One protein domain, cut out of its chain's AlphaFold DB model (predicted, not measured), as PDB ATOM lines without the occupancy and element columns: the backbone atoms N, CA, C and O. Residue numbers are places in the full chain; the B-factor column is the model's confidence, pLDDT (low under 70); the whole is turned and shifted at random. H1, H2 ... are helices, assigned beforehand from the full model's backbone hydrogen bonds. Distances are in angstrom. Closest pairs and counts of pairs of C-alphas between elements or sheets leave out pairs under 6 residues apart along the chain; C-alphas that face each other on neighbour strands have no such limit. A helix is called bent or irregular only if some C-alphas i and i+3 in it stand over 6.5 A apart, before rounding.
ATOM      1  N   ILE A  77      -5.363 -30.574 -35.084       89.31
ATOM      2  CA  ILE A  77      -5.803 -30.202 -36.433       89.31
ATOM      3  C   ILE A  77      -5.428 -28.736 -36.664       89.31
ATOM      4  O   ILE A  77      -5.809 -27.872 -35.882       89.31
ATOM      5  N   HIS A  78      -4.654 -28.453 -37.720       89.44
ATOM      6  CA  HIS A  78      -4.206 -27.097 -38.091       89.44
ATOM      7  C   HIS A  78      -3.667 -26.253 -36.916       89.44
ATOM      8  O   HIS A  78      -3.962 -25.070 -36.784       89.44
ATOM      9  N   GLY A  79      -2.868 -26.871 -36.039       87.88
ATOM     10  CA  GLY A  79      -2.261 -26.194 -34.887       87.88
ATOM     11  C   GLY A  79      -3.182 -26.017 -33.675       87.88
ATOM     12  O   GLY A  79      -2.703 -25.610 -32.621       87.88
ATOM     13  N   ALA A  80      -4.459 -26.383 -33.780       87.81
ATOM     14  CA  ALA A  80      -5.418 -26.366 -32.683       87.81
ATOM     15  C   ALA A  80      -5.736 -27.786 -32.193       87.81
ATOM     16  O   ALA A  80      -5.556 -28.772 -32.906       87.81
ATOM     17  N   ASN A  81      -6.236 -27.891 -30.963       90.62
ATOM     18  CA  ASN A  81      -6.814 -29.124 -30.443       90.62
ATOM     19  C   ASN A  81      -8.217 -28.815 -29.912       90.62
ATOM     20  O   ASN A  81      -8.362 -28.134 -28.900       90.62
ATOM     21  N   PHE A  82      -9.238 -29.309 -30.612       90.12
ATOM     22  CA  PHE A  82     -10.650 -29.081 -30.277       90.12
ATOM     23  C   PHE A  82     -11.135 -29.920 -29.090       90.12
ATOM     24  O   PHE A  82     -12.219 -29.687 -28.566       90.12
ATOM     25  N   ARG A  83     -10.346 -30.917 -28.676       91.81
ATOM     26  CA  ARG A  83     -10.637 -31.819 -27.559       91.81
ATOM     27  C   ARG A  83      -9.377 -31.938 -26.700       91.81
ATOM     28  O   ARG A  83      -8.749 -33.001 -26.706       91.81
ATOM     29  N   PRO A  84      -8.923 -30.855 -26.036       89.62
ATOM     30  CA  PRO A  84      -7.640 -30.818 -25.333       89.62
ATOM     31  C   PRO A  84      -7.548 -31.831 -24.188       89.62
ATOM     32  O   PRO A  84      -6.453 -32.321 -23.893       89.62
ATOM     33  N   ARG A  85      -8.670 -32.211 -23.565       91.44
ATOM     34  CA  ARG A  85      -8.674 -33.166 -22.447       91.44
ATOM     35  C   ARG A  85      -8.891 -34.595 -22.937       91.44
ATOM     36  O   ARG A  85      -9.684 -34.841 -23.841       91.44
ATOM     37  N   VAL A  86      -8.246 -35.562 -22.276       89.94
ATOM     38  CA  VAL A  86      -8.423 -37.000 -22.572       89.94
ATOM     39  C   VAL A  86      -9.901 -37.392 -22.513       89.94
ATOM     40  O   VAL A  86     -10.382 -38.036 -23.437       89.94
ATOM     41  N   ARG A  87     -10.642 -36.920 -21.498       90.56
ATOM     42  CA  ARG A  87     -12.082 -37.193 -21.340       90.56
ATOM     43  C   ARG A  87     -12.922 -36.785 -22.556       90.56
ATOM     44  O   ARG A  87     -13.866 -37.474 -22.907       90.56
ATOM     45  N   GLU A  88     -12.568 -35.685 -23.221       92.19
ATOM     46  CA  GLU A  88     -13.316 -35.161 -24.374       92.19
ATOM     47  C   GLU A  88     -13.081 -36.040 -25.609       92.19
ATOM     48  O   GLU A  88     -14.009 -36.332 -26.360       92.19
ATOM     49  N   ARG A  89     -11.844 -36.515 -25.798       92.44
ATOM     50  CA  ARG A  89     -11.491 -37.474 -26.859       92.44
ATOM     51  C   ARG A  89     -12.099 -38.847 -26.602       92.44
ATOM     52  O   ARG A  89     -12.578 -39.494 -27.527       92.44
ATOM     53  N   TYR A  90     -12.102 -39.259 -25.342       91.69
ATOM     54  CA  TYR A  90     -12.696 -40.507 -24.902       91.69
ATOM     55  C   TYR A  90     -14.211 -40.531 -25.129       91.69
ATOM     56  O   TYR A  90     -14.714 -41.429 -25.805       91.69
ATOM     57  N   ARG A  91     -14.917 -39.475 -24.697       92.56
ATOM     58  CA  ARG A  91     -16.344 -39.286 -24.986       92.56
ATOM     59  C   ARG A  91     -16.606 -39.320 -26.489       92.56
ATOM     60  O   ARG A  91     -17.476 -40.064 -26.916       92.56
ATOM     61  N   GLN A  92     -15.820 -38.587 -27.290       92.19
ATOM     62  CA  GLN A  92     -15.953 -38.583 -28.753       92.19
ATOM     63  C   GLN A  92     -15.863 -39.992 -29.352       92.19
ATOM     64  O   GLN A  92     -16.644 -40.323 -30.236       92.19
ATOM     65  N   TRP A  93     -14.904 -40.806 -28.912       91.88
ATOM     66  CA  TRP A  93     -14.737 -42.166 -29.422       91.88
ATOM     67  C   TRP A  93     -15.968 -43.039 -29.140       91.88
ATOM     68  O   TRP A  93     -16.460 -43.703 -30.054       91.88
ATOM     69  N   LEU A  94     -16.502 -42.991 -27.915       93.31
ATOM     70  CA  LEU A  94     -17.699 -43.746 -27.531       93.31
ATOM     71  C   LEU A  94     -18.940 -43.285 -28.297       93.31
ATOM     72  O   LEU A  94     -19.619 -44.105 -28.918       93.31
ATOM     73  N   VAL A  95     -19.214 -41.976 -28.307       92.81
ATOM     74  CA  VAL A  95     -20.412 -41.441 -28.972       92.81
ATOM     75  C   VAL A  95     -20.328 -41.592 -30.483       92.81
ATOM     76  O   VAL A  95     -21.342 -41.877 -31.105       92.81
ATOM     77  N   HIS A  96     -19.139 -41.492 -31.085       91.69
ATOM     78  CA  HIS A  96     -18.992 -41.740 -32.515       91.69
ATOM     79  C   HIS A  96     -19.270 -43.195 -32.874       91.69
ATOM     80  O   HIS A  96     -19.868 -43.466 -33.905       91.69
ATOM     81  N   LYS A  97     -18.882 -44.136 -32.010       91.62
ATOM     82  CA  LYS A  97     -19.124 -45.560 -32.237       91.62
ATOM     83  C   LYS A  97     -20.599 -45.959 -32.100       91.62
ATOM     84  O   LYS A  97     -21.017 -46.897 -32.777       91.62
ATOM     85  N   LEU A  98     -21.351 -45.319 -31.201       93.62
ATOM     86  CA  LEU A  98     -22.671 -45.809 -30.768       93.62
ATOM     87  C   LEU A  98     -23.841 -44.854 -31.018       93.62
ATOM     88  O   LEU A  98     -24.973 -45.318 -31.080       93.62
ATOM     89  N   GLY A  99     -23.591 -43.552 -31.140       92.50
ATOM     90  CA  GLY A  99     -24.626 -42.527 -31.297       92.50
ATOM     91  C   GLY A  99     -24.500 -41.796 -32.625       92.50
ATOM     92  O   GLY A  99     -25.299 -42.012 -33.532       92.50
ATOM     93  N   THR A 100     -23.451 -40.983 -32.786       92.00
ATOM     94  CA  THR A 100     -23.342 -40.089 -33.950       92.00
ATOM     95  C   THR A 100     -23.235 -40.851 -35.269       92.00
ATOM     96  O   THR A 100     -23.575 -40.298 -36.304       92.00
ATOM     97  N   TRP A 101     -22.777 -42.110 -35.271       95.00
ATOM     98  CA  TRP A 101     -22.801 -42.933 -36.486       95.00
ATOM     99  C   TRP A 101     -24.225 -43.111 -37.022       95.00
ATOM    100  O   TRP A 101     -24.443 -43.013 -38.225       95.00
ATOM    101  N   VAL A 102     -25.196 -43.308 -36.129       93.94
ATOM    102  CA  VAL A 102     -26.610 -43.445 -36.496       93.94
ATOM    103  C   VAL A 102     -27.137 -42.132 -37.062       93.94
ATOM    104  O   VAL A 102     -27.799 -42.135 -38.092       93.94
ATOM    105  N   GLU A 103     -26.790 -41.000 -36.450       93.50
ATOM    106  CA  GLU A 103     -27.171 -39.674 -36.957       93.50
ATOM    107  C   GLU A 103     -26.574 -39.385 -38.343       93.50
ATOM    108  O   GLU A 103     -27.213 -38.750 -39.178       93.50
ATOM    109  N   GLN A 104     -25.349 -39.855 -38.596       94.56
ATOM    110  CA  GLN A 104     -24.633 -39.614 -39.848       94.56
ATOM    111  C   GLN A 104     -25.067 -40.547 -40.983       94.56
ATOM    112  O   GLN A 104     -25.128 -40.113 -42.132       94.56
ATOM    113  N   PHE A 105     -25.335 -41.818 -40.679       95.62
ATOM    114  CA  PHE A 105     -25.504 -42.865 -41.691       95.62
ATOM    115  C   PHE A 105     -26.857 -43.583 -41.628       95.62
ATOM    116  O   PHE A 105     -27.155 -44.393 -42.499       95.62
ATOM    117  N   GLY A 106     -27.693 -43.294 -40.629       95.75
ATOM    118  CA  GLY A 106     -29.003 -43.928 -40.446       95.75
ATOM    119  C   GLY A 106     -28.945 -45.373 -39.938       95.75
ATOM    120  O   GLY A 106     -29.981 -46.027 -39.843       95.75
ATOM    121  N   GLU A 107     -27.759 -45.880 -39.601       93.62
ATOM    122  CA  GLU A 107     -27.547 -47.251 -39.135       93.62
ATOM    123  C   GLU A 107     -26.543 -47.318 -37.979       93.62
ATOM    124  O   GLU A 107     -25.814 -46.368 -37.709       93.62
ATOM    125  N   SER A 108     -26.482 -48.455 -37.281       93.00
ATOM    126  CA  SER A 108     -25.469 -48.672 -36.242       93.00
ATOM    127  C   SER A 108     -24.117 -49.025 -36.861       93.00
ATOM    128  O   SER A 108     -23.982 -50.051 -37.523       93.00
ATOM    129  N   GLY A 109     -23.077 -48.249 -36.545       90.00
ATOM    130  CA  GLY A 109     -21.687 -48.606 -36.862       90.00
ATOM    131  C   GLY A 109     -21.121 -49.712 -35.963       90.00
ATOM    132  O   GLY A 109     -20.061 -50.280 -36.234       90.00
ATOM    133  N   CYS A 110     -21.814 -50.045 -34.870       93.25
ATOM    134  CA  CYS A 110     -21.442 -51.119 -33.963       93.25
ATOM    135  C   CYS A 110     -22.232 -52.392 -34.286       93.25
ATOM    136  O   CYS A 110     -23.430 -52.477 -34.029       93.25
ATOM    137  N   VAL A 111     -21.531 -53.416 -34.776       94.31
ATOM    138  CA  VAL A 111     -22.107 -54.733 -35.117       94.31
ATOM    139  C   VAL A 111     -22.134 -55.726 -33.945       94.31
ATOM    140  O   VAL A 111     -22.368 -56.911 -34.141       94.31
ATOM    141  N   GLY A 112     -21.801 -55.290 -32.724       92.62
ATOM    142  CA  GLY A 112     -21.810 -56.168 -31.545       92.62
ATOM    143  C   GLY A 112     -20.674 -57.200 -31.473       92.62
ATOM    144  O   GLY A 112     -20.752 -58.138 -30.694       92.62
ATOM    145  N   CYS A 113     -19.581 -57.032 -32.227       94.88
ATOM    146  CA  CYS A 113     -18.482 -58.014 -32.279       94.88
ATOM    147  C   CYS A 113     -17.676 -58.219 -30.973       94.88
ATOM    148  O   CYS A 113     -16.714 -58.981 -30.980       94.88
ATOM    149  N   GLY A 114     -17.964 -57.496 -29.885       93.00
ATOM    150  CA  GLY A 114     -17.322 -57.675 -28.569       93.00
ATOM    151  C   GLY A 114     -15.837 -57.289 -28.458       93.00
ATOM    152  O   GLY A 114     -15.324 -57.148 -27.352       93.00
ATOM    153  N   ARG A 115     -15.137 -57.027 -29.573       91.56
ATOM    154  CA  ARG A 115     -13.673 -56.829 -29.578       91.56
ATOM    155  C   ARG A 115     -13.175 -55.684 -28.695       91.56
ATOM    156  O   ARG A 115     -12.061 -55.742 -28.194       91.56
ATOM    157  N   CYS A 116     -13.988 -54.650 -28.512       90.50
ATOM    158  CA  CYS A 116     -13.661 -53.516 -27.650       90.50
ATOM    159  C   CYS A 116     -13.686 -53.834 -26.153       90.50
ATOM    160  O   CYS A 116     -13.107 -53.063 -25.407       90.50
ATOM    161  N   LEU A 117     -14.347 -54.915 -25.731       91.56
ATOM    162  CA  LEU A 117     -14.331 -55.390 -24.346       91.56
ATOM    163  C   LEU A 117     -13.231 -56.442 -24.185       91.56
ATOM    164  O   LEU A 117     -12.319 -56.280 -23.384       91.56
ATOM    165  N   THR A 118     -13.269 -57.479 -25.026       92.81
ATOM    166  CA  THR A 118     -12.376 -58.640 -24.924       92.81
ATOM    167  C   THR A 118     -10.905 -58.301 -25.149       92.81
ATOM    168  O   THR A 118     -10.045 -58.851 -24.474       92.81
ATOM    169  N   TRP A 119     -10.596 -57.412 -26.097       89.75
ATOM    170  CA  TRP A 119      -9.214 -57.169 -26.533       89.75
ATOM    171  C   TRP A 119      -8.661 -55.821 -26.082       89.75
ATOM    172  O   TRP A 119      -7.618 -55.388 -26.576       89.75
ATOM    173  N   CYS A 120      -9.344 -55.129 -25.171       87.19
ATOM    174  CA  CYS A 120      -8.907 -53.811 -24.742       87.19
ATOM    175  C   CYS A 120      -7.627 -53.885 -23.885       87.19
ATOM    176  O   CYS A 120      -7.668 -54.480 -22.809       87.19
ATOM    177  N   PRO A 121      -6.520 -53.215 -24.271       84.81
ATOM    178  CA  PRO A 121      -5.248 -53.279 -23.528       84.81
ATOM    179  C   PRO A 121      -5.296 -52.747 -22.118       84.81
ATOM    180  O   PRO A 121      -4.491 -53.111 -21.269       84.81
ATOM    181  N   VAL A 122      -6.198 -51.801 -21.915       87.69
ATOM    182  CA  VAL A 122      -6.308 -51.026 -20.688       87.69
ATOM    183  C   VAL A 122      -7.591 -51.367 -19.935       87.69
ATOM    184  O   VAL A 122      -7.944 -50.650 -19.008       87.69
ATOM    185  N   ALA A 123      -8.272 -52.454 -20.329       90.38
ATOM    186  CA  ALA A 123      -9.471 -52.979 -19.676       90.38
ATOM    187  C   ALA A 123     -10.601 -51.944 -19.510       90.38
ATOM    188  O   ALA A 123     -11.228 -51.855 -18.457       90.38
ATOM    189  N   ILE A 124     -10.853 -51.152 -20.555       90.19
ATOM    190  CA  ILE A 124     -12.040 -50.290 -20.624       90.19
ATOM    191  C   ILE A 124     -13.281 -51.171 -20.787       90.19
ATOM    192  O   ILE A 124     -13.382 -51.898 -21.781       90.19
ATOM    193  N   ASP A 125     -14.238 -51.044 -19.868       92.94
ATOM    194  CA  ASP A 125     -15.585 -51.576 -20.058       92.94
ATOM    195  C   ASP A 125     -16.446 -50.543 -20.793       92.94
ATOM    196  O   ASP A 125     -16.893 -49.540 -20.246       92.94
ATOM    197  N   LEU A 126     -16.667 -50.781 -22.082       92.25
ATOM    198  CA  LEU A 126     -17.466 -49.899 -22.924       92.25
ATOM    199  C   LEU A 126     -18.936 -49.827 -22.480       92.25
ATOM    200  O   LEU A 126     -19.592 -48.838 -22.787       92.25
ATOM    201  N   THR A 127     -19.474 -50.835 -21.791       93.75
ATOM    202  CA  THR A 127     -20.879 -50.825 -21.358       93.75
ATOM    203  C   THR A 127     -21.097 -49.878 -20.183       93.75
ATOM    204  O   THR A 127     -21.987 -49.028 -20.256       93.75
ATOM    205  N   ASP A 128     -20.218 -49.940 -19.182       95.38
ATOM    206  CA  ASP A 128     -20.228 -49.043 -18.022       95.38
ATOM    207  C   ASP A 128     -20.063 -47.580 -18.449       95.38
ATOM    208  O   ASP A 128     -20.776 -46.683 -18.004       95.38
ATOM    209  N   GLU A 129     -19.146 -47.334 -19.378       94.62
ATOM    210  CA  GLU A 129     -18.802 -45.981 -19.817       94.62
ATOM    211  C   GLU A 129     -19.925 -45.346 -20.650       94.62
ATOM    212  O   GLU A 129     -20.154 -44.138 -20.597       94.62
ATOM    213  N   VAL A 130     -20.675 -46.161 -21.396       93.69
ATOM    214  CA  VAL A 130     -21.867 -45.704 -22.122       93.69
ATOM    215  C   VAL A 130     -23.019 -45.434 -21.169       93.69
ATOM    216  O   VAL A 130     -23.719 -44.441 -21.359       93.69
ATOM    217  N   ALA A 131     -23.206 -46.270 -20.145       94.25
ATOM    218  CA  ALA A 131     -24.195 -46.016 -19.104       94.25
ATOM    219  C   ALA A 131     -23.918 -44.674 -18.410       94.25
ATOM    220  O   ALA A 131     -24.806 -43.827 -18.366       94.25
ATOM    221  N   ALA A 132     -22.666 -44.418 -18.019       93.94
ATOM    222  CA  ALA A 132     -22.263 -43.153 -17.405       93.94
ATOM    223  C   ALA A 132     -22.516 -41.930 -18.312       93.94
ATOM    224  O   ALA A 132     -22.976 -40.891 -17.843       93.94
ATOM    225  N   ILE A 133     -22.252 -42.040 -19.622       92.00
ATOM    226  CA  ILE A 133     -22.539 -40.958 -20.582       92.00
ATOM    227  C   ILE A 133     -24.043 -40.683 -20.694       92.00
ATOM    228  O   ILE A 133     -24.431 -39.523 -20.841       92.00
ATOM    229  N   ARG A 134     -24.876 -41.731 -20.661       91.19
ATOM    230  CA  ARG A 134     -26.337 -41.592 -20.712       91.19
ATOM    231  C   ARG A 134     -26.880 -40.962 -19.439       91.19
ATOM    232  O   ARG A 134     -27.639 -40.015 -19.542       91.19
ATOM    233  N   GLU A 135     -26.422 -41.407 -18.273       93.62
ATOM    234  CA  GLU A 135     -26.804 -40.811 -16.988       93.62
ATOM    235  C   GLU A 135     -26.456 -39.317 -16.922       93.62
ATOM    236  O   GLU A 135     -27.263 -38.511 -16.467       93.62
ATOM    237  N   GLU A 136     -25.278 -38.921 -17.419       89.62
ATOM    238  CA  GLU A 136     -24.893 -37.506 -17.512       89.62
ATOM    239  C   GLU A 136     -25.799 -36.714 -18.469       89.62
ATOM    240  O   GLU A 136     -26.078 -35.546 -18.210       89.62
ATOM    241  N   ALA A 137     -26.239 -37.322 -19.576       85.56
ATOM    242  CA  ALA A 137     -27.136 -36.682 -20.537       85.56
ATOM    243  C   ALA A 137     -28.559 -36.535 -19.979       85.56
ATOM    244  O   ALA A 137     -29.096 -35.432 -19.992       85.56
ATOM    245  N   ASP A 138     -29.110 -37.610 -19.412       85.38
ATOM    246  CA  ASP A 138     -30.450 -37.637 -18.821       85.38
ATOM    247  C   ASP A 138     -30.533 -36.678 -17.612       85.38
ATOM    248  O   ASP A 138     -31.542 -36.012 -17.402       85.38
ATOM    249  N   GLY A 139     -29.449 -36.551 -16.833       75.25
ATOM    250  CA  GLY A 139     -29.345 -35.589 -15.728       75.25
ATOM    251  C   GLY A 139     -29.083 -34.138 -16.154       75.25
ATOM    252  O   GLY A 139     -29.198 -33.236 -15.327       75.25
ATOM    253  N   ALA A 140     -28.720 -33.898 -17.417       61.56
ATOM    254  CA  ALA A 140     -28.642 -32.561 -18.006       61.56
ATOM    255  C   ALA A 140     -29.978 -32.118 -18.638       61.56
ATOM    256  O   ALA A 140     -30.131 -30.944 -18.971       61.56
ATOM    257  N   GLU A 141     -30.933 -33.041 -18.783       54.88
ATOM    258  CA  GLU A 141     -32.302 -32.829 -19.272       54.88
ATOM    259  C   GLU A 141     -33.288 -32.469 -18.134       54.88
ATOM    260  O   GLU A 141     -34.464 -32.827 -18.172       54.88
ATOM    261  N   ASP A 142     -32.815 -31.738 -17.118       44.25
ATOM    262  CA  ASP A 142     -33.651 -31.132 -16.069       44.25
ATOM    263  C   ASP A 142     -33.927 -29.651 -16.450       44.25
ATOM    264  O   ASP A 142     -32.960 -28.914 -16.677       44.25
TER     265      ASP A 142
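AT A GLANCE: This is residues 77 to 142 of the 143 residues of the protein "4Fe-4S ferredoxin-type domain-containing protein" of Bacteroidetes bacterium (UniProt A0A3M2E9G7). Two helices, the long kinked H1 and the straighter H3, stand at about a right angle to each other and meet over a small area near Leu 94 and Val 130, while residues 106 to 125, with the small helix H2 among them, make a wide loop from the end of H1 round to the beginning of H3. The shape is loosely formed: the contacts between the helices are few, and residues 77 to 82 at one end and residues 134 to 142 at the other stick out. The printed part has 66 residues, with three named helices in the order H1, H2, H3 and no named strand, and its class is all helix. The whole is loose, with a radius of gyration of the C-alphas of 13.6 A, and the C-alphas span 35 by 34 by 26 A along their three main axes.

IN THESE COORDINATES: Begin at C-alpha 77, at (-5.803, -30.202, -36.433), and go through residues 77 to 85, which hold no named element. Find C-alpha 86 at (-8.423, -37.000, -22.572); here H1 begins, residues 86 to 105, the longest helix with 20 residues, and it runs 26.3 A from first to last C-alpha, ending at C-alpha 105 at (-25.504, -42.865, -41.691). Near residue 96 you will find a kink of 54 degrees in it. H1 is also irregular: C-alphas 97 and 100 are 7.1 A apart, and its line is a rough one. Nine residues on you reach H2, residues 115 to 118, which measures 5.2 A from first to last C-alpha. Seven more residues lead to H3, residues 126 to 138, which runs 18.3 A from its first C-alpha to C-alpha 138 at (-30.450, -37.637, -18.821).

HOW THE PARTS SIT: Look first at residues 91 to 94, the part of H1 that alone touches H3. H1 and H3 only just touch, with 3 pairs of C-alphas within 8 A, and the closest C-alphas of the two, those of Leu 94 and Val 130, are 7.1 A apart. Their lines stand at 83 degrees, about perpendicular, and their centres are 12.1 A apart. Now go to H2, which touches no helix. H2 and H3 are close but not clearly touching, with 2 pairs of C-alphas within 8 A; their closest C-alphas, those of Leu 117 and Leu 126, are 6.5 A apart. H1 and H2 are apart, although they follow each other in the chain. Along the backbone of H3 you will find every O i to N i+4 pair within hydrogen-bond range; in H1 it is 13 of 16, and H2 with its 4 residues is too short for such a pair.

THE WHOLE: The two C-alphas farthest apart are those of Trp 119 and Asp 142, at 37.2 A, and from C-alpha 77 to C-alpha 142 it is 34.5 A. Four stretches stand free: residues 77 to 82; residues 84 to 89, of which 86 to 89 belong to H1; residues 118 to 123; and residues 134 to 142, of which 134 to 138 belong to H3. Without them the body has 39 residues and spans 27 by 26 by 17 A. The links from H1 to H2 and from H2 to H3 are short, not tight, and the printed part has no cut. Read the B-factor column for the model's confidence: the mean pLDDT of the printed part is 89.7, and it is under 70 at residues 140 to 142.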